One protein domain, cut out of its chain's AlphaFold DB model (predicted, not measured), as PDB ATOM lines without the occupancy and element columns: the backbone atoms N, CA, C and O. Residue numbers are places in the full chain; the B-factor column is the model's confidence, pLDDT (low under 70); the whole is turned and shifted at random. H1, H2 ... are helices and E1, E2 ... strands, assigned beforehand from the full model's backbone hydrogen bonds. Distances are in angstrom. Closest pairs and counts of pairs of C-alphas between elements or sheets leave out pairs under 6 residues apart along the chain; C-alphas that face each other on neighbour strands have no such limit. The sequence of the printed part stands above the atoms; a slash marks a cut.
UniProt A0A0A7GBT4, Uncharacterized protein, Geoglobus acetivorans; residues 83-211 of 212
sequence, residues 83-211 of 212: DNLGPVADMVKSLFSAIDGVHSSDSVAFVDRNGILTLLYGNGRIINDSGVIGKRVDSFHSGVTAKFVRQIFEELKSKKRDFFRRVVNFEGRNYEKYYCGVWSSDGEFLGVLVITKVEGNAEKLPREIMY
ATOM      1  N   ASP A  83      20.041 -27.972 -12.830       39.84
ATOM      2  CA  ASP A  83      20.942 -26.915 -12.347       39.84
ATOM      3  C   ASP A  83      22.303 -27.456 -11.854       39.84
ATOM      4  O   ASP A  83      23.269 -26.700 -11.781       39.84
ATOM      5  N   ASN A  84      22.432 -28.766 -11.603       37.59
ATOM      6  CA  ASN A  84      23.710 -29.391 -11.226       37.59
ATOM      7  C   ASN A  84      24.661 -29.652 -12.416       37.59
ATOM      8  O   ASN A  84      25.756 -30.173 -12.216       37.59
ATOM      9  N   LEU A  85      24.275 -29.289 -13.647       38.84
ATOM     10  CA  LEU A  85      25.070 -29.504 -14.868       38.84
ATOM     11  C   LEU A  85      25.916 -28.289 -15.303       38.84
ATOM     12  O   LEU A  85      26.507 -28.302 -16.385       38.84
ATOM     13  N   GLY A  86      26.018 -27.244 -14.476       46.84
ATOM     14  CA  GLY A  86      26.871 -26.087 -14.767       46.84
ATOM     15  C   GLY A  86      26.526 -25.414 -16.115       46.84
ATOM     16  O   GLY A  86      25.345 -25.311 -16.446       46.84
ATOM     17  N   PRO A  87      27.517 -24.982 -16.926       42.53
ATOM     18  CA  PRO A  87      27.309 -24.238 -18.182       42.53
ATOM     19  C   PRO A  87      26.374 -24.916 -19.198       42.53
ATOM     20  O   PRO A  87      25.766 -24.249 -20.033       42.53
ATOM     21  N   VAL A  88      26.230 -26.243 -19.124       40.94
ATOM     22  CA  VAL A  88      25.349 -27.029 -20.001       40.94
ATOM     23  C   VAL A  88      23.874 -26.744 -19.700       40.94
ATOM     24  O   VAL A  88      23.060 -26.726 -20.615       40.94
ATOM     25  N   ALA A  89      23.521 -26.454 -18.446       40.94
ATOM     26  CA  ALA A  89      22.157 -26.112 -18.045       40.94
ATOM     27  C   ALA A  89      21.716 -24.751 -18.602       40.94
ATOM     28  O   ALA A  89      20.586 -24.608 -19.070       40.94
ATOM     29  N   ASP A  90      22.616 -23.768 -18.587       44.25
ATOM     30  CA  ASP A  90      22.369 -22.441 -19.154       44.25
ATOM     31  C   ASP A  90      22.352 -22.484 -20.685       44.25
ATOM     32  O   ASP A  90      21.510 -21.838 -21.305       44.25
ATOM     33  N   MET A  91      23.183 -23.330 -21.302       49.09
ATOM     34  CA  MET A  91      23.141 -23.619 -22.739       49.09
ATOM     35  C   MET A  91      21.819 -24.279 -23.151       49.09
ATOM     36  O   MET A  91      21.213 -23.889 -24.145       49.09
ATOM     37  N   VAL A  92      21.339 -25.246 -22.368       50.06
ATOM     38  CA  VAL A  92      20.076 -25.952 -22.609       50.06
ATOM     39  C   VAL A  92      18.881 -25.026 -22.392       50.06
ATOM     40  O   VAL A  92      17.985 -24.998 -23.230       50.06
ATOM     41  N   LYS A  93      18.882 -24.195 -21.342       46.22
ATOM     42  CA  LYS A  93      17.861 -23.153 -21.153       46.22
ATOM     43  C   LYS A  93      17.880 -22.129 -22.277       46.22
ATOM     44  O   LYS A  93      16.813 -21.827 -22.794       46.22
ATOM     45  N   SER A  94      19.062 -21.665 -22.689       48.03
ATOM     46  CA  SER A  94      19.222 -20.749 -23.821       48.03
ATOM     47  C   SER A  94      18.718 -21.370 -25.122       48.03
ATOM     48  O   SER A  94      18.101 -20.670 -25.916       48.03
ATOM     49  N   LEU A  95      18.935 -22.670 -25.337       48.78
ATOM     50  CA  LEU A  95      18.401 -23.425 -26.474       48.78
ATOM     51  C   LEU A  95      16.878 -23.550 -26.408       48.78
ATOM     52  O   LEU A  95      16.217 -23.303 -27.407       48.78
ATOM     53  N   PHE A  96      16.300 -23.860 -25.248       47.62
ATOM     54  CA  PHE A  96      14.844 -23.915 -25.088       47.62
ATOM     55  C   PHE A  96      14.171 -22.539 -25.203       47.62
ATOM     56  O   PHE A  96      13.022 -22.473 -25.628       47.62
ATOM     57  N   SER A  97      14.865 -21.449 -24.858       42.06
ATOM     58  CA  SER A  97      14.363 -20.080 -25.033       42.06
ATOM     59  C   SER A  97      14.625 -19.489 -26.422       42.06
ATOM     60  O   SER A  97      13.893 -18.596 -26.829       42.06
ATOM     61  N   ALA A  98      15.659 -19.944 -27.142       38.47
ATOM     62  CA  ALA A  98      15.995 -19.469 -28.491       38.47
ATOM     63  C   ALA A  98      15.331 -20.298 -29.599       38.47
ATOM     64  O   ALA A  98      15.108 -19.796 -30.698       38.47
ATOM     65  N   ILE A  99      15.014 -21.566 -29.328       44.34
ATOM     66  CA  ILE A  99      14.244 -22.407 -30.238       44.34
ATOM     67  C   ILE A  99      12.764 -22.181 -29.923       44.34
ATOM     68  O   ILE A  99      12.140 -22.949 -29.188       44.34
ATOM     69  N   ASP A 100      12.194 -21.128 -30.507       38.56
ATOM     70  CA  ASP A 100      10.748 -21.037 -30.708       38.56
ATOM     71  C   ASP A 100      10.263 -22.372 -31.311       38.56
ATOM     72  O   ASP A 100      10.586 -22.723 -32.447       38.56
ATOM     73  N   GLY A 101       9.521 -23.167 -30.535       46.44
ATOM     74  CA  GLY A 101       8.885 -24.391 -31.035       46.44
ATOM     75  C   GLY A 101       9.642 -25.706 -30.828       46.44
ATOM     76  O   GLY A 101       9.597 -26.566 -31.714       46.44
ATOM     77  N   VAL A 102      10.295 -25.907 -29.675       49.72
ATOM     78  CA  VAL A 102      10.434 -27.272 -29.127       49.72
ATOM     79  C   VAL A 102       9.119 -27.640 -28.447       49.72
ATOM     80  O   VAL A 102       8.752 -27.083 -27.410       49.72
ATOM     81  N   HIS A 103       8.365 -28.542 -29.061       55.59
ATOM     82  CA  HIS A 103       7.095 -29.008 -28.516       55.59
ATOM     83  C   HIS A 103       7.332 -30.003 -27.371       55.59
ATOM     84  O   HIS A 103       8.379 -30.637 -27.276       55.59
ATOM     85  N   SER A 104       6.347 -30.192 -26.487       56.12
ATOM     86  CA  SER A 104       6.423 -31.191 -25.402       56.12
ATOM     87  C   SER A 104       6.629 -32.626 -25.912       56.12
ATOM     88  O   SER A 104       7.087 -33.492 -25.165       56.12
ATOM     89  N   SER A 105       6.272 -32.862 -27.175       62.09
ATOM     90  CA  SER A 105       6.456 -34.102 -27.924       62.09
ATOM     91  C   SER A 105       7.831 -34.233 -28.574       62.09
ATOM     92  O   SER A 105       8.107 -35.280 -29.142       62.09
ATOM     93  N   ASP A 106       8.681 -33.209 -28.536       77.38
ATOM     94  CA  ASP A 106      10.025 -33.284 -29.097       77.38
ATOM     95  C   ASP A 106      10.990 -33.907 -28.081       77.38
ATOM     96  O   ASP A 106      10.741 -33.944 -26.869       77.38
ATOM     97  N   SER A 107      12.122 -34.397 -28.579       87.00
ATOM     98  CA  SER A 107      13.246 -34.788 -27.728       87.00
ATOM     99  C   SER A 107      14.500 -34.025 -28.101       87.00
ATOM    100  O   SER A 107      14.711 -33.665 -29.260       87.00
ATOM    101  N   VAL A 108      15.324 -33.778 -27.092       87.50
ATOM    102  CA  VAL A 108      16.597 -33.083 -27.206       87.50
ATOM    103  C   VAL A 108      17.643 -33.924 -26.495       87.50
ATOM    104  O   VAL A 108      17.489 -34.249 -25.320       87.50
ATOM    105  N   ALA A 109      18.713 -34.268 -27.192       91.25
ATOM    106  CA  ALA A 109      19.870 -34.935 -26.625       91.25
ATOM    107  C   ALA A 109      21.106 -34.058 -26.816       91.25
ATOM    108  O   ALA A 109      21.288 -33.465 -27.877       91.25
ATOM    109  N   PHE A 110      21.973 -33.995 -25.810       90.38
ATOM    110  CA  PHE A 110      23.292 -33.387 -25.949       90.38
ATOM    111  C   PHE A 110      24.364 -34.456 -25.785       90.38
ATOM    112  O   PHE A 110      24.401 -35.187 -24.789       90.38
ATOM    113  N   VAL A 111      25.233 -34.541 -26.783       92.50
ATOM    114  CA  VAL A 111      26.376 -35.443 -26.800       92.50
ATOM    115  C   VAL A 111      27.637 -34.595 -26.802       92.50
ATOM    116  O   VAL A 111      27.789 -33.728 -27.657       92.50
ATOM    117  N   ASP A 112      28.538 -34.835 -25.857       89.62
ATOM    118  CA  ASP A 112      29.752 -34.036 -25.717       89.62
ATOM    119  C   ASP A 112      30.758 -34.272 -26.863       89.62
ATOM    120  O   ASP A 112      30.613 -35.163 -27.710       89.62
ATOM    121  N   ARG A 113      31.838 -33.485 -26.868       91.69
ATOM    122  CA  ARG A 113      32.963 -33.603 -27.814       91.69
ATOM    123  C   ARG A 113      33.650 -34.977 -27.836       91.69
ATOM    124  O   ARG A 113      34.369 -35.270 -28.791       91.69
ATOM    125  N   ASN A 114      33.454 -35.805 -26.808       88.38
ATOM    126  CA  ASN A 114      33.991 -37.164 -26.710       88.38
ATOM    127  C   ASN A 114      32.988 -38.227 -27.187       88.38
ATOM    128  O   ASN A 114      33.284 -39.426 -27.139       88.38
ATOM    129  N   GLY A 115      31.807 -37.810 -27.647       90.06
ATOM    130  CA  GLY A 115      30.743 -38.707 -28.072       90.06
ATOM    131  C   GLY A 115      29.980 -39.331 -26.905       90.06
ATOM    132  O   GLY A 115      29.399 -40.398 -27.090       90.06
ATOM    133  N   ILE A 116      29.996 -38.725 -25.715       89.50
ATOM    134  CA  ILE A 116      29.283 -39.189 -24.520       89.50
ATOM    135  C   ILE A 116      27.932 -38.483 -24.428       89.50
ATOM    136  O   ILE A 116      27.859 -37.255 -24.470       89.50
ATOM    137  N   LEU A 117      26.852 -39.250 -24.279       89.38
ATOM    138  CA  LEU A 117      25.519 -38.692 -24.058       89.38
ATOM    139  C   LEU A 117      25.436 -38.111 -22.642       89.38
ATOM    140  O   LEU A 117      25.505 -38.853 -21.664       89.38
ATOM    141  N   THR A 118      25.281 -36.797 -22.525       84.94
ATOM    142  CA  THR A 118      25.311 -36.088 -21.231       84.94
ATOM    143  C   THR A 118      23.938 -35.604 -20.788       84.94
ATOM    144  O   THR A 118      23.679 -35.527 -19.591       84.94
ATOM    145  N   LEU A 119      23.044 -35.321 -21.736       86.31
ATOM    146  CA  LEU A 119      21.679 -34.904 -21.450       86.31
ATOM    147  C   LEU A 119      20.712 -35.547 -22.431       86.31
ATOM    148  O   LEU A 119      20.988 -35.638 -23.626       86.31
ATOM    149  N   LEU A 120      19.557 -35.944 -21.908       85.88
ATOM    150  CA  LEU A 120      18.425 -36.393 -22.692       85.88
ATOM    151  C   LEU A 120      17.140 -35.812 -22.108       85.88
ATOM    152  O   LEU A 120      16.817 -36.029 -20.942       85.88
ATOM    153  N   TYR A 121      16.395 -35.111 -22.943       82.50
ATOM    154  CA  TYR A 121      15.056 -34.615 -22.687       82.50
ATOM    155  C   TYR A 121      14.110 -35.243 -23.702       82.50
ATOM    156  O   TYR A 121      14.422 -35.324 -24.889       82.50
ATOM    157  N   GLY A 122      12.941 -35.670 -23.254       82.44
ATOM    158  CA  GLY A 122      11.897 -36.165 -24.134       82.44
ATOM    159  C   GLY A 122      10.632 -36.481 -23.357       82.44
ATOM    160  O   GLY A 122      10.673 -36.763 -22.158       82.44
ATOM    161  N   ASN A 123       9.488 -36.429 -24.039       78.06
ATOM    162  CA  ASN A 123       8.176 -36.648 -23.420       78.06
ATOM    163  C   ASN A 123       7.902 -35.698 -22.240       78.06
ATOM    164  O   ASN A 123       7.348 -36.110 -21.219       78.06
ATOM    165  N   GLY A 124       8.319 -34.437 -22.373       70.31
ATOM    166  CA  GLY A 124       8.085 -33.402 -21.367       70.31
ATOM    167  C   GLY A 124       8.955 -33.489 -20.111       70.31
ATOM    168  O   GLY A 124       8.639 -32.820 -19.133       70.31
ATOM    169  N   ARG A 125      10.005 -34.321 -20.088       70.31
ATOM    170  CA  ARG A 125      10.889 -34.467 -18.921       70.31
ATOM    171  C   ARG A 125      12.321 -34.811 -19.306       70.31
ATOM    172  O   ARG A 125      12.587 -35.299 -20.403       70.31
ATOM    173  N   ILE A 126      13.239 -34.611 -18.368       75.06
ATOM    174  CA  ILE A 126      14.609 -35.117 -18.478       75.06
ATOM    175  C   ILE A 126      14.627 -36.607 -18.144       75.06
ATOM    176  O   ILE A 126      13.904 -37.077 -17.268       75.06
ATOM    177  N   ILE A 127      15.429 -37.362 -18.887       77.94
ATOM    178  CA  ILE A 127      15.486 -38.820 -18.836       77.94
ATOM    179  C   ILE A 127      16.871 -39.244 -18.341       77.94
ATOM    180  O   ILE A 127      17.775 -39.537 -19.126       77.94
ATOM    181  N   ASN A 128      17.020 -39.308 -17.018       72.69
ATOM    182  CA  ASN A 128      18.258 -39.736 -16.355       72.69
ATOM    183  C   ASN A 128      18.326 -41.261 -16.132       72.69
ATOM    184  O   ASN A 128      19.406 -41.825 -15.986       72.69
ATOM    185  N   ASP A 129      17.182 -41.946 -16.148       73.25
ATOM    186  CA  ASP A 129      17.011 -43.376 -15.847       73.25
ATOM    187  C   ASP A 129      17.147 -44.294 -17.079       73.25
ATOM    188  O   ASP A 129      16.865 -45.490 -17.020       73.25
ATOM    189  N   SER A 130      17.576 -43.751 -18.219       75.00
ATOM    190  CA  SER A 130      17.619 -44.470 -19.500       75.00
ATOM    191  C   SER A 130      18.717 -45.533 -19.596       75.00
ATOM    192  O   SER A 130      18.715 -46.339 -20.525       75.00
ATOM    193  N   GLY A 131      19.693 -45.518 -18.682       81.25
ATOM    194  CA  GLY A 131      20.871 -46.385 -18.737       81.25
ATOM    195  C   GLY A 131      21.827 -46.080 -19.899       81.25
ATOM    196  O   GLY A 131      22.787 -46.832 -20.090       81.25
ATOM    197  N   VAL A 132      21.583 -45.009 -20.668       84.69
ATOM    198  CA  VAL A 132      22.450 -44.537 -21.766       84.69
ATOM    199  C   VAL A 132      23.164 -43.221 -21.453       84.69
ATOM    200  O   VAL A 132      24.180 -42.927 -22.077       84.69
ATOM    201  N   ILE A 133      22.689 -42.453 -20.464       86.81
ATOM    202  CA  ILE A 133      23.408 -41.272 -19.965       86.81
ATOM    203  C   ILE A 133      24.794 -41.686 -19.451       86.81
ATOM    204  O   ILE A 133      24.945 -42.708 -18.783       86.81
ATOM    205  N   GLY A 134      25.812 -40.900 -19.798       85.81
ATOM    206  CA  GLY A 134      27.214 -41.152 -19.465       85.81
ATOM    207  C   GLY A 134      27.889 -42.211 -20.338       85.81
ATOM    208  O   GLY A 134      29.087 -42.451 -20.187       85.81
ATOM    209  N   LYS A 135      27.166 -42.838 -21.272       89.00
ATOM    210  CA  LYS A 135      27.741 -43.798 -22.217       89.00
ATOM    211  C   LYS A 135      28.085 -43.129 -23.539       89.00
ATOM    212  O   LYS A 135      27.466 -42.148 -23.952       89.00
ATOM    213  N   ARG A 136      29.070 -43.703 -24.231       91.19
ATOM    214  CA  ARG A 136      29.396 -43.288 -25.594       91.19
ATOM    215  C   ARG A 136      28.286 -43.694 -26.555       91.19
ATOM    216  O   ARG A 136      27.739 -44.791 -26.445       91.19
ATOM    217  N   VAL A 137      28.001 -42.835 -27.525       89.44
ATOM    218  CA  VAL A 137      26.941 -43.026 -28.524       89.44
ATOM    219  C   VAL A 137      27.117 -44.312 -29.335       89.44
ATOM    220  O   VAL A 137      26.152 -44.990 -29.672       89.44
ATOM    221  N   ASP A 138      28.356 -44.730 -29.581       87.31
ATOM    222  CA  ASP A 138      28.655 -45.993 -30.261       87.31
ATOM    223  C   ASP A 138      28.290 -47.253 -29.456       87.31
ATOM    224  O   ASP A 138      28.139 -48.318 -30.052       87.31
ATOM    225  N   SER A 139      28.106 -47.150 -28.137       87.12
ATOM    226  CA  SER A 139      27.815 -48.301 -27.268       87.12
ATOM    227  C   SER A 139      26.350 -48.745 -27.267       87.12
ATOM    228  O   SER A 139      26.060 -49.874 -26.875       87.12
ATOM    229  N   PHE A 140      25.429 -47.880 -27.697       84.81
ATOM    230  CA  PHE A 140      23.989 -48.162 -27.706       84.81
ATOM    231  C   PHE A 140      23.359 -48.067 -29.104       84.81
ATOM    232  O   PHE A 140      22.140 -48.145 -29.246       84.81
ATOM    233  N   HIS A 141      24.181 -47.962 -30.148       82.38
ATOM    234  CA  HIS A 141      23.752 -48.099 -31.537       82.38
ATOM    235  C   HIS A 141      24.281 -49.380 -32.172       82.38
ATOM    236  O   HIS A 141      25.339 -49.893 -31.816       82.38
ATOM    237  N   SER A 142      23.573 -49.862 -33.196       81.88
ATOM    238  CA  SER A 142      24.119 -50.884 -34.089       81.88
ATOM    239  C   SER A 142      25.385 -50.364 -34.784       81.88
ATOM    240  O   SER A 142      25.538 -49.163 -35.009       81.88
ATOM    241  N   GLY A 143      26.294 -51.262 -35.176       78.75
ATOM    242  CA  GLY A 143      27.581 -50.869 -35.767       78.75
ATOM    243  C   GLY A 143      27.460 -49.989 -37.021       78.75
ATOM    244  O   GLY A 143      28.291 -49.107 -37.233       78.75
ATOM    245  N   VAL A 144      26.409 -50.180 -37.825       80.12
ATOM    246  CA  VAL A 144      26.121 -49.348 -39.007       80.12
ATOM    247  C   VAL A 144      25.689 -47.943 -38.582       80.12
ATOM    248  O   VAL A 144      26.287 -46.957 -39.016       80.12
ATOM    249  N   THR A 145      24.718 -47.840 -37.673       81.62
ATOM    250  CA  THR A 145      24.232 -46.553 -37.160       81.62
ATOM    251  C   THR A 145      25.335 -45.795 -36.419       81.62
ATOM    252  O   THR A 145      25.513 -44.601 -36.642       81.62
ATOM    253  N   ALA A 146      26.151 -46.484 -35.620       84.31
ATOM    254  CA  ALA A 146      27.274 -45.891 -34.899       84.31
ATOM    255  C   ALA A 146      28.347 -45.304 -35.833       84.31
ATOM    256  O   ALA A 146      28.980 -44.303 -35.495       84.31
ATOM    257  N   LYS A 147      28.591 -45.918 -37.000       84.81
ATOM    258  CA  LYS A 147      29.495 -45.355 -38.020       84.81
ATOM    259  C   LYS A 147      28.903 -44.094 -38.644       84.81
ATOM    260  O   LYS A 147      29.604 -43.095 -38.769       84.81
ATOM    261  N   PHE A 148      27.618 -44.130 -38.981       86.38
ATOM    262  CA  PHE A 148      26.920 -42.995 -39.578       86.38
ATOM    263  C   PHE A 148      26.856 -41.785 -38.634       86.38
ATOM    264  O   PHE A 148      27.190 -40.673 -39.031       86.38
ATOM    265  N   VAL A 149      26.504 -42.001 -37.363       87.25
ATOM    266  CA  VAL A 149      26.465 -40.929 -36.357       87.25
ATOM    267  C   VAL A 149      27.857 -40.333 -36.134       87.25
ATOM    268  O   VAL A 149      27.994 -39.113 -36.105       87.25
ATOM    269  N   ARG A 150      28.910 -41.161 -36.081       89.38
ATOM    270  CA  ARG A 150      30.296 -40.665 -36.014       89.38
ATOM    271  C   ARG A 150      30.667 -39.786 -37.202       89.38
ATOM    272  O   ARG A 150      31.284 -38.748 -37.002       89.38
ATOM    273  N   GLN A 151      30.276 -40.169 -38.415       90.88
ATOM    274  CA  GLN A 151      30.528 -39.342 -39.592       90.88
ATOM    275  C   GLN A 151      29.855 -37.970 -39.465       90.88
ATOM    276  O   GLN A 151      30.508 -36.960 -39.706       90.88
ATOM    277  N   ILE A 152      28.585 -37.922 -39.049       90.81
ATOM    278  CA  ILE A 152      27.878 -36.652 -38.824       90.81
ATOM    279  C   ILE A 152      28.648 -35.787 -37.821       90.81
ATOM    280  O   ILE A 152      28.870 -34.607 -38.068       90.81
ATOM    281  N   PHE A 153      29.085 -36.379 -36.711       91.94
ATOM    282  CA  PHE A 153      29.789 -35.665 -35.651       91.94
ATOM    283  C   PHE A 153      31.118 -35.082 -36.134       91.94
ATOM    284  O   PHE A 153      31.408 -33.927 -35.840       91.94
ATOM    285  N   GLU A 154      31.895 -35.839 -36.908       93.50
ATOM    286  CA  GLU A 154      33.147 -35.349 -37.493       93.50
ATOM    287  C   GLU A 154      32.909 -34.246 -38.537       93.50
ATOM    288  O   GLU A 154      33.639 -33.254 -38.570       93.50
ATOM    289  N   GLU A 155      31.864 -34.358 -39.365       92.50
ATOM    290  CA  GLU A 155      31.505 -33.311 -40.334       92.50
ATOM    291  C   GLU A 155      31.072 -32.007 -39.645       92.50
ATOM    292  O   GLU A 155      31.457 -30.927 -40.095       92.50
ATOM    293  N   LEU A 156      30.327 -32.103 -38.541       90.19
ATOM    294  CA  LEU A 156      29.962 -30.944 -37.725       90.19
ATOM    295  C   LEU A 156      31.197 -30.372 -37.028       90.19
ATOM    296  O   LEU A 156      31.501 -29.199 -37.191       90.19
ATOM    297  N   LYS A 157      31.975 -31.195 -36.319       92.50
ATOM    298  CA  LYS A 157      33.181 -30.768 -35.589       92.50
ATOM    299  C   LYS A 157      34.190 -30.041 -36.478       92.50
ATOM    300  O   LYS A 157      34.754 -29.032 -36.065       92.50
ATOM    301  N   SER A 158      34.393 -30.533 -37.700       92.94
ATOM    302  CA  SER A 158      35.280 -29.921 -38.701       92.94
ATOM    303  C   SER A 158      34.687 -28.691 -39.399       92.94
ATOM    304  O   SER A 158      35.344 -28.122 -40.269       92.94
ATOM    305  N   LYS A 159      33.461 -28.277 -39.045       88.44
ATOM    306  CA  LYS A 159      32.690 -27.211 -39.708       88.44
ATOM    307  C   LYS A 159      32.520 -27.437 -41.212       88.44
ATOM    308  O   LYS A 159      32.303 -26.499 -41.972       88.44
ATOM    309  N   LYS A 160      32.588 -28.696 -41.661       89.12
ATOM    310  CA  LYS A 160      32.243 -29.066 -43.039       89.12
ATOM    311  C   LYS A 160      30.745 -28.867 -43.292       89.12
ATOM    312  O   LYS A 160      30.340 -28.665 -44.435       89.12
ATOM    313  N   ARG A 161      29.931 -28.940 -42.232       79.94
ATOM    314  CA  ARG A 161      28.507 -28.587 -42.217       79.94
ATOM    315  C   ARG A 161      28.155 -27.862 -40.919       79.94
ATOM    316  O   ARG A 161      28.697 -28.203 -39.873       79.94
ATOM    317  N   ASP A 162      27.188 -26.950 -40.987       67.88
ATOM    318  CA  ASP A 162      26.654 -26.251 -39.807       67.88
ATOM    319  C   ASP A 162      25.603 -27.092 -39.065       67.88
ATOM    320  O   ASP A 162      25.544 -27.114 -37.835       67.88
ATOM    321  N   PHE A 163      24.785 -27.831 -39.819       83.50
ATOM    322  CA  PHE A 163      23.800 -28.770 -39.289       83.50
ATOM    323  C   PHE A 163      23.579 -29.953 -40.243       83.50
ATOM    324  O   PHE A 163      23.910 -29.908 -41.432       83.50
ATOM    325  N   PHE A 164      22.992 -31.029 -39.723       81.88
ATOM    326  CA  PHE A 164      22.589 -32.205 -40.487       81.88
ATOM    327  C   PHE A 164      21.132 -32.551 -40.176       81.88
ATOM    328  O   PHE A 164      20.760 -32.673 -39.013       81.88
ATOM    329  N   ARG A 165      20.303 -32.733 -41.206       85.31
ATOM    330  CA  ARG A 165      18.891 -33.127 -41.070       85.31
ATOM    331  C   ARG A 165      18.680 -34.509 -41.674       85.31
ATOM    332  O   ARG A 165      19.186 -34.790 -42.759       85.31
ATOM    333  N   ARG A 166      17.893 -35.352 -41.007       85.94
ATOM    334  CA  ARG A 166      17.407 -36.621 -41.566       85.94
ATOM    335  C   ARG A 166      15.988 -36.925 -41.112       85.94
ATOM    336  O   ARG A 166      15.590 -36.525 -40.025       85.94
ATOM    337  N   VAL A 167      15.277 -37.705 -41.913       86.00
ATOM    338  CA  VAL A 167      13.986 -38.286 -41.536       86.00
ATOM    339  C   VAL A 167      14.205 -39.757 -41.204       86.00
ATOM    340  O   VAL A 167      14.874 -40.474 -41.947       86.00
ATOM    341  N   VAL A 168      13.683 -40.199 -40.066       85.12
ATOM    342  CA  VAL A 168      13.711 -41.589 -39.609       85.12
ATOM    343  C   VAL A 168      12.281 -42.100 -39.608       85.12
ATOM    344  O   VAL A 168      11.418 -41.478 -38.998       85.12
ATOM    345  N   ASN A 169      12.029 -43.231 -40.264       85.12
ATOM    346  CA  ASN A 169      10.756 -43.927 -40.133       85.12
ATOM    347  C   ASN A 169      10.859 -44.970 -39.015       85.12
ATOM    348  O   ASN A 169      11.783 -45.783 -39.012       85.12
ATOM    349  N   PHE A 170       9.925 -44.938 -38.069       85.75
ATOM    350  CA  PHE A 170       9.819 -45.941 -37.016       85.75
ATOM    351  C   PHE A 170       8.348 -46.212 -36.718       85.75
ATOM    352  O   PHE A 170       7.574 -45.280 -36.493       85.75
ATOM    353  N   GLU A 171       7.962 -47.488 -36.772       86.69
ATOM    354  CA  GLU A 171       6.574 -47.946 -36.604       86.69
ATOM    355  C   GLU A 171       5.569 -47.179 -37.487       86.69
ATOM    356  O   GLU A 171       4.475 -46.813 -37.063       86.69
ATOM    357  N   GLY A 172       5.957 -46.891 -38.736       83.06
ATOM    358  CA  GLY A 172       5.098 -46.204 -39.703       83.06
ATOM    359  C   GLY A 172       4.959 -44.694 -39.484       83.06
ATOM    360  O   GLY A 172       4.178 -44.057 -40.185       83.06
ATOM    361  N   ARG A 173       5.719 -44.102 -38.554       84.75
ATOM    362  CA  ARG A 173       5.763 -42.652 -38.317       84.75
ATOM    363  C   ARG A 173       7.104 -42.066 -38.721       84.75
ATOM    364  O   ARG A 173       8.142 -42.698 -38.527       84.75
ATOM    365  N   ASN A 174       7.071 -40.845 -39.243       85.19
ATOM    366  CA  ASN A 174       8.265 -40.092 -39.594       85.19
ATOM    367  C   ASN A 174       8.689 -39.188 -38.433       85.19
ATOM    368  O   ASN A 174       7.877 -38.487 -37.827       85.19
ATOM    369  N   TYR A 175       9.987 -39.205 -38.157       86.69
ATOM    370  CA  TYR A 175      10.630 -38.379 -37.148       86.69
ATOM    371  C   TYR A 175      11.760 -37.606 -37.804       86.69
ATOM    372  O   TYR A 175      12.650 -38.193 -38.427       86.69
ATOM    373  N   GLU A 176      11.751 -36.293 -37.650       86.88
ATOM    374  CA  GLU A 176      12.822 -35.451 -38.152       86.88
ATOM    375  C   GLU A 176      13.892 -35.282 -37.090       86.88
ATOM    376  O   GLU A 176      13.625 -34.763 -36.009       86.88
ATOM    377  N   LYS A 177      15.117 -35.693 -37.406       88.31
ATOM    378  CA  LYS A 177      16.285 -35.473 -36.562       88.31
ATOM    379  C   LYS A 177      17.163 -34.379 -37.137       88.31
ATOM    380  O   LYS A 177      17.572 -34.447 -38.299       88.31
ATOM    381  N   TYR A 178      17.498 -33.427 -36.284       85.25
ATOM    382  CA  TYR A 178      18.430 -32.344 -36.534       85.25
ATOM    383  C   TYR A 178      19.651 -32.553 -35.650       85.25
ATOM    384  O   TYR A 178      19.507 -32.738 -34.448       85.25
ATOM    385  N   TYR A 179      20.836 -32.520 -36.243       87.38
ATOM    386  CA  TYR A 179      22.114 -32.553 -35.547       87.38
ATOM    387  C   TYR A 179      22.780 -31.201 -35.755       87.38
ATOM    388  O   TYR A 179      23.043 -30.809 -36.893       87.38
ATOM    389  N   CYS A 180      23.045 -30.497 -34.667       87.44
ATOM    390  CA  CYS A 180      23.655 -29.177 -34.672       87.44
ATOM    391  C   CYS A 180      24.969 -29.269 -33.911       87.44
ATOM    392  O   CYS A 180      24.988 -29.737 -32.770       87.44
ATOM    393  N   GLY A 181      26.070 -28.843 -34.529       86.12
ATOM    394  CA  GLY A 181      27.299 -28.673 -33.767       86.12
ATOM    395  C   GLY A 181      27.112 -27.563 -32.735       86.12
ATOM    396  O   GLY A 181      26.332 -26.629 -32.934       86.12
ATOM    397  N   VAL A 182      27.796 -27.691 -31.609       85.44
ATOM    398  CA  VAL A 182      27.777 -26.702 -30.537       85.44
ATOM    399  C   VAL A 182      29.206 -26.270 -30.280       85.44
ATOM    400  O   VAL A 182      30.089 -27.109 -30.086       85.44
ATOM    401  N   TRP A 183      29.420 -24.960 -30.272       84.19
ATOM    402  CA  TRP A 183      30.722 -24.355 -30.044       84.19
ATOM    403  C   TRP A 183      30.632 -23.304 -28.946       84.19
ATOM    404  O   TRP A 183      29.607 -22.636 -28.805       84.19
ATOM    405  N   SER A 184      31.700 -23.150 -28.177       81.94
ATOM    406  CA  SER A 184      31.872 -22.014 -27.274       81.94
ATOM    407  C   SER A 184      32.172 -20.735 -28.060       81.94
ATOM    408  O   SER A 184      32.446 -20.748 -29.262       81.94
ATOM    409  N   SER A 185      32.118 -19.600 -27.365       80.44
ATOM    410  CA  SER A 185      32.372 -18.269 -27.929       80.44
ATOM    411  C   SER A 185      33.795 -18.085 -28.466       80.44
ATOM    412  O   SER A 185      34.006 -17.273 -29.363       80.44
ATOM    413  N   ASP A 186      34.758 -18.848 -27.956       85.50
ATOM    414  CA  ASP A 186      36.144 -18.915 -28.438       85.50
ATOM    415  C   ASP A 186      36.334 -19.887 -29.623       85.50
ATOM    416  O   ASP A 186      37.434 -20.013 -30.162       85.50
ATOM    417  N   GLY A 187      35.259 -20.540 -30.073       82.44
ATOM    418  CA  GLY A 187      35.254 -21.431 -31.227       82.44
ATOM    419  C   GLY A 187      35.618 -22.885 -30.923       82.44
ATOM    420  O   GLY A 187      35.710 -23.672 -31.873       82.44
ATOM    421  N   GLU A 188      35.794 -23.267 -29.655       88.38
ATOM    422  CA  GLU A 188      36.000 -24.667 -29.272       88.38
ATOM    423  C   GLU A 188      34.739 -25.501 -29.537       88.38
ATOM    424  O   GLU A 188      33.622 -25.080 -29.250       88.38
ATOM    425  N   PHE A 189      34.895 -26.707 -30.089       88.44
ATOM    426  CA  PHE A 189      33.776 -27.628 -30.278       88.44
ATOM    427  C   PHE A 189      33.407 -28.320 -28.961       88.44
ATOM    428  O   PHE A 189      34.187 -29.111 -28.425       88.44
ATOM    429  N   LEU A 190      32.194 -28.065 -28.478       87.31
ATOM    430  CA  LEU A 190      31.680 -28.595 -27.215       87.31
ATOM    431  C   LEU A 190      30.947 -29.928 -27.390       87.31
ATOM    432  O   LEU A 190      30.937 -30.749 -26.470       87.31
ATOM    433  N   GLY A 191      30.348 -30.161 -28.560       92.38
ATOM    434  CA  GLY A 191      29.587 -31.374 -28.833       92.38
ATOM    435  C   GLY A 191      28.521 -31.189 -29.904       92.38
ATOM    436  O   GLY A 191      28.566 -30.259 -30.706       92.38
ATOM    437  N   VAL A 192      27.542 -32.088 -29.909       91.38
ATOM    438  CA  VAL A 192      26.414 -32.088 -30.841       91.38
ATOM    439  C   VAL A 192      25.109 -32.085 -30.063       91.38
ATOM    440  O   VAL A 192      24.879 -32.922 -29.188       91.38
ATOM    441  N   LEU A 193      24.231 -31.160 -30.428       89.94
ATOM    442  CA  LEU A 193      22.838 -31.165 -30.024       89.94
ATOM    443  C   LEU A 193      22.023 -31.942 -31.057       89.94
ATOM    444  O   LEU A 193      22.114 -31.668 -32.254       89.94
ATOM    445  N   VAL A 194      21.216 -32.890 -30.597       91.25
ATOM    446  CA  VAL A 194      20.315 -33.673 -31.441       91.25
ATOM    447  C   VAL A 194      18.883 -33.359 -31.053       91.25
ATOM    448  O   VAL A 194      18.486 -33.593 -29.915       91.25
ATOM    449  N   ILE A 195      18.105 -32.834 -31.991       87.50
ATOM    450  CA  ILE A 195      16.692 -32.507 -31.798       87.50
ATOM    451  C   ILE A 195      15.881 -33.470 -32.649       87.50
ATOM    452  O   ILE A 195      16.067 -33.514 -33.866       87.50
ATOM    453  N   THR A 196      14.976 -34.219 -32.030       89.50
ATOM    454  CA  THR A 196      14.023 -35.062 -32.753       89.50
ATOM    455  C   THR A 196      12.632 -34.468 -32.636       89.50
ATOM    456  O   THR A 196      12.088 -34.390 -31.534       89.50
ATOM    457  N   LYS A 197      12.065 -34.088 -33.780       83.56
ATOM    458  CA  LYS A 197      10.692 -33.609 -33.920       83.56
ATOM    459  C   LYS A 197       9.816 -34.704 -34.502       83.56
ATOM    460  O   LYS A 197      10.253 -35.460 -35.373       83.56
ATOM    461  N   VAL A 198       8.581 -34.789 -34.027       76.62
ATOM    462  CA  VAL A 198       7.578 -35.673 -34.625       76.62
ATOM    463  C   VAL A 198       6.770 -34.901 -35.660       76.62
ATOM    464  O   VAL A 198       6.401 -33.749 -35.441       76.62
ATOM    465  N   GLU A 199       6.478 -35.534 -36.789       67.75
ATOM    466  CA  GLU A 199       5.527 -34.980 -37.745       67.75
ATOM    467  C   GLU A 199       4.104 -35.359 -37.285       67.75
ATOM    468  O   GLU A 199       3.724 -36.531 -37.304       67.75
ATOM    469  N   GLY A 200       3.327 -34.384 -36.794       61.69
ATOM    470  CA  GLY A 200       1.932 -34.571 -36.355       61.69
ATOM    471  C   GLY A 200       1.703 -34.619 -34.832       61.69
ATOM    472  O   GLY A 200       2.539 -34.203 -34.039       61.69
ATOM    473  N   ASN A 201       0.531 -35.106 -34.403       57.38
ATOM    474  CA  ASN A 201       0.069 -35.072 -33.003       57.38
ATOM    475  C   ASN A 201       0.503 -36.310 -32.193       57.38
ATOM    476  O   ASN A 201      -0.344 -37.047 -31.685       57.38
ATOM    477  N   ALA A 202       1.804 -36.597 -32.080       60.34
ATOM    478  CA  ALA A 202       2.231 -37.674 -31.183       60.34
ATOM    479  C   ALA A 202       2.267 -37.185 -29.730       60.34
ATOM    480  O   ALA A 202       2.981 -36.243 -29.399       60.34
ATOM    481  N   GLU A 203       1.537 -37.864 -28.844       64.12
ATOM    482  CA  GLU A 203       1.554 -37.550 -27.410       64.12
ATOM    483  C   GLU A 203       2.892 -37.912 -26.742       64.12
ATOM    484  O   GLU A 203       3.272 -37.271 -25.762       64.12
ATOM    485  N   LYS A 204       3.604 -38.934 -27.254       75.25
ATOM    486  CA  LYS A 204       4.904 -39.406 -26.742       75.25
ATOM    487  C   LYS A 204       5.798 -40.005 -27.837       75.25
ATOM    488  O   LYS A 204       5.317 -40.725 -28.710       75.25
ATOM    489  N   LEU A 205       7.103 -39.762 -27.732       80.44
ATOM    490  CA  LEU A 205       8.176 -40.380 -28.506       80.44
ATOM    491  C   LEU A 205       8.626 -41.723 -27.895       80.44
ATOM    492  O   LEU A 205       8.847 -41.797 -26.677       80.44
ATOM    493  N   PRO A 206       8.840 -42.759 -28.728       84.56
ATOM    494  CA  PRO A 206       9.523 -43.993 -28.334       84.56
ATOM    495  C   PRO A 206      10.970 -43.740 -27.890       84.56
ATOM    496  O   PRO A 206      11.634 -42.830 -28.393       84.56
ATOM    497  N   ARG A 207      11.498 -44.571 -26.981       82.12
ATOM    498  CA  ARG A 207      12.878 -44.436 -26.464       82.12
ATOM    499  C   ARG A 207      13.920 -44.554 -27.573       82.12
ATOM    500  O   ARG A 207      14.852 -43.760 -27.633       82.12
ATOM    501  N   GLU A 208      13.686 -45.477 -28.491       81.31
ATOM    502  CA  GLU A 208      14.489 -45.777 -29.676       81.31
ATOM    503  C   GLU A 208      14.619 -44.568 -30.609       81.31
ATOM    504  O   GLU A 208      15.593 -44.443 -31.350       81.31
ATOM    505  N   ILE A 209      13.641 -43.662 -30.555       84.38
ATOM    506  CA  ILE A 209      13.618 -42.436 -31.343       84.38
ATOM    507  C   ILE A 209      14.224 -41.264 -30.583       84.38
ATOM    508  O   ILE A 209      14.931 -40.467 -31.199       84.38
ATOM    509  N   MET A 210      13.998 -41.180 -29.270       82.00
ATOM    510  CA  MET A 210      14.549 -40.113 -28.428       82.00
ATOM    511  C   MET A 210      16.079 -40.128 -28.374       82.00
ATOM    512  O   MET A 210      16.701 -39.072 -28.296       82.00
ATOM    513  N   TYR A 211      16.696 -41.308 -28.400       83.56
ATOM    514  CA  TYR A 211      18.154 -41.421 -28.345       83.56
ATOM    515  C   TYR A 211      18.789 -40.924 -29.658       83.56
ATOM    516  O   TYR A 211      18.169 -41.102 -30.707       83.56
TER     517      TYR A 211
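This is residues 83 to 211 of the 212 residues of an uncharacterized protein of Geoglobus acetivorans (UniProt A0A0A7GBT4). A twisted, curled sheet of five strands stands between two helices, H2 slanting over one face and the shorter H1 over the other. The small helix H3 sits on the same face as H2, and a long loop, residues 123 to 142, leads from edge strand E2 to H2. The printed part has 129 residues, with three named helices and five named strands in the order H1 E1 E2 H2 E3 E4 E5 H3 along the chain, class mixed; the sheet, E2 E1 E5 E4 E3, is antiparallel throughout. It is compact, with a radius of gyration of the C-alphas of 14.0 A and spans of 41 by 34 by 27 A.

H1, residues 87 to 98, begins at C-alpha 87 (27.309, -24.238, -18.182) and is 16.0 A long. E1 is residues 107 to 112 and E2 117 to 122. H2, residues 143 to 157, is 20.9 A long. E3 is residues 163 to 170, 22.3 A; E4 173 to 183, 32.0 A; E5 189 to 198, 27.7 A. H3, residues 207 to 210, ends at C-alpha 210 (14.549, -40.113, -28.428).

Hairpin E1 and E2 has N 108 and O 121 at 2.8 A; E1 and E5 have N 109 and O 194 at 2.8 A. E3, E4 and E5 form a meander, each strand the antiparallel neighbour of the one before, with N 166 and O 177 at 2.9 A and N 178 and O 195 at 2.8 A. H2, at a height of 9.2 A over the sheet, lies over E4; their closest C-alphas, of Leu 156 and Gly 181, are 5.3 A apart. H1, on the opposite face at 10.1 A, completes three layers, helices on both faces of a sheet. H3 is over none of the strands; its Met 210 and Ser 107 of E1 have C-alphas 5.5 A apart. In H1 and H2 every O i to N i+4 pair is within hydrogen-bond range; H3 is too short for one.

The C-alphas farthest apart, of Gly 172 and Asp 186, are 42.8 A apart. The printed part has no cut, and the link E2 to H2 is long. Mean pLDDT of the printed part is 77.2, with residues 83 to 105, 162 and 199 to 203 under 70.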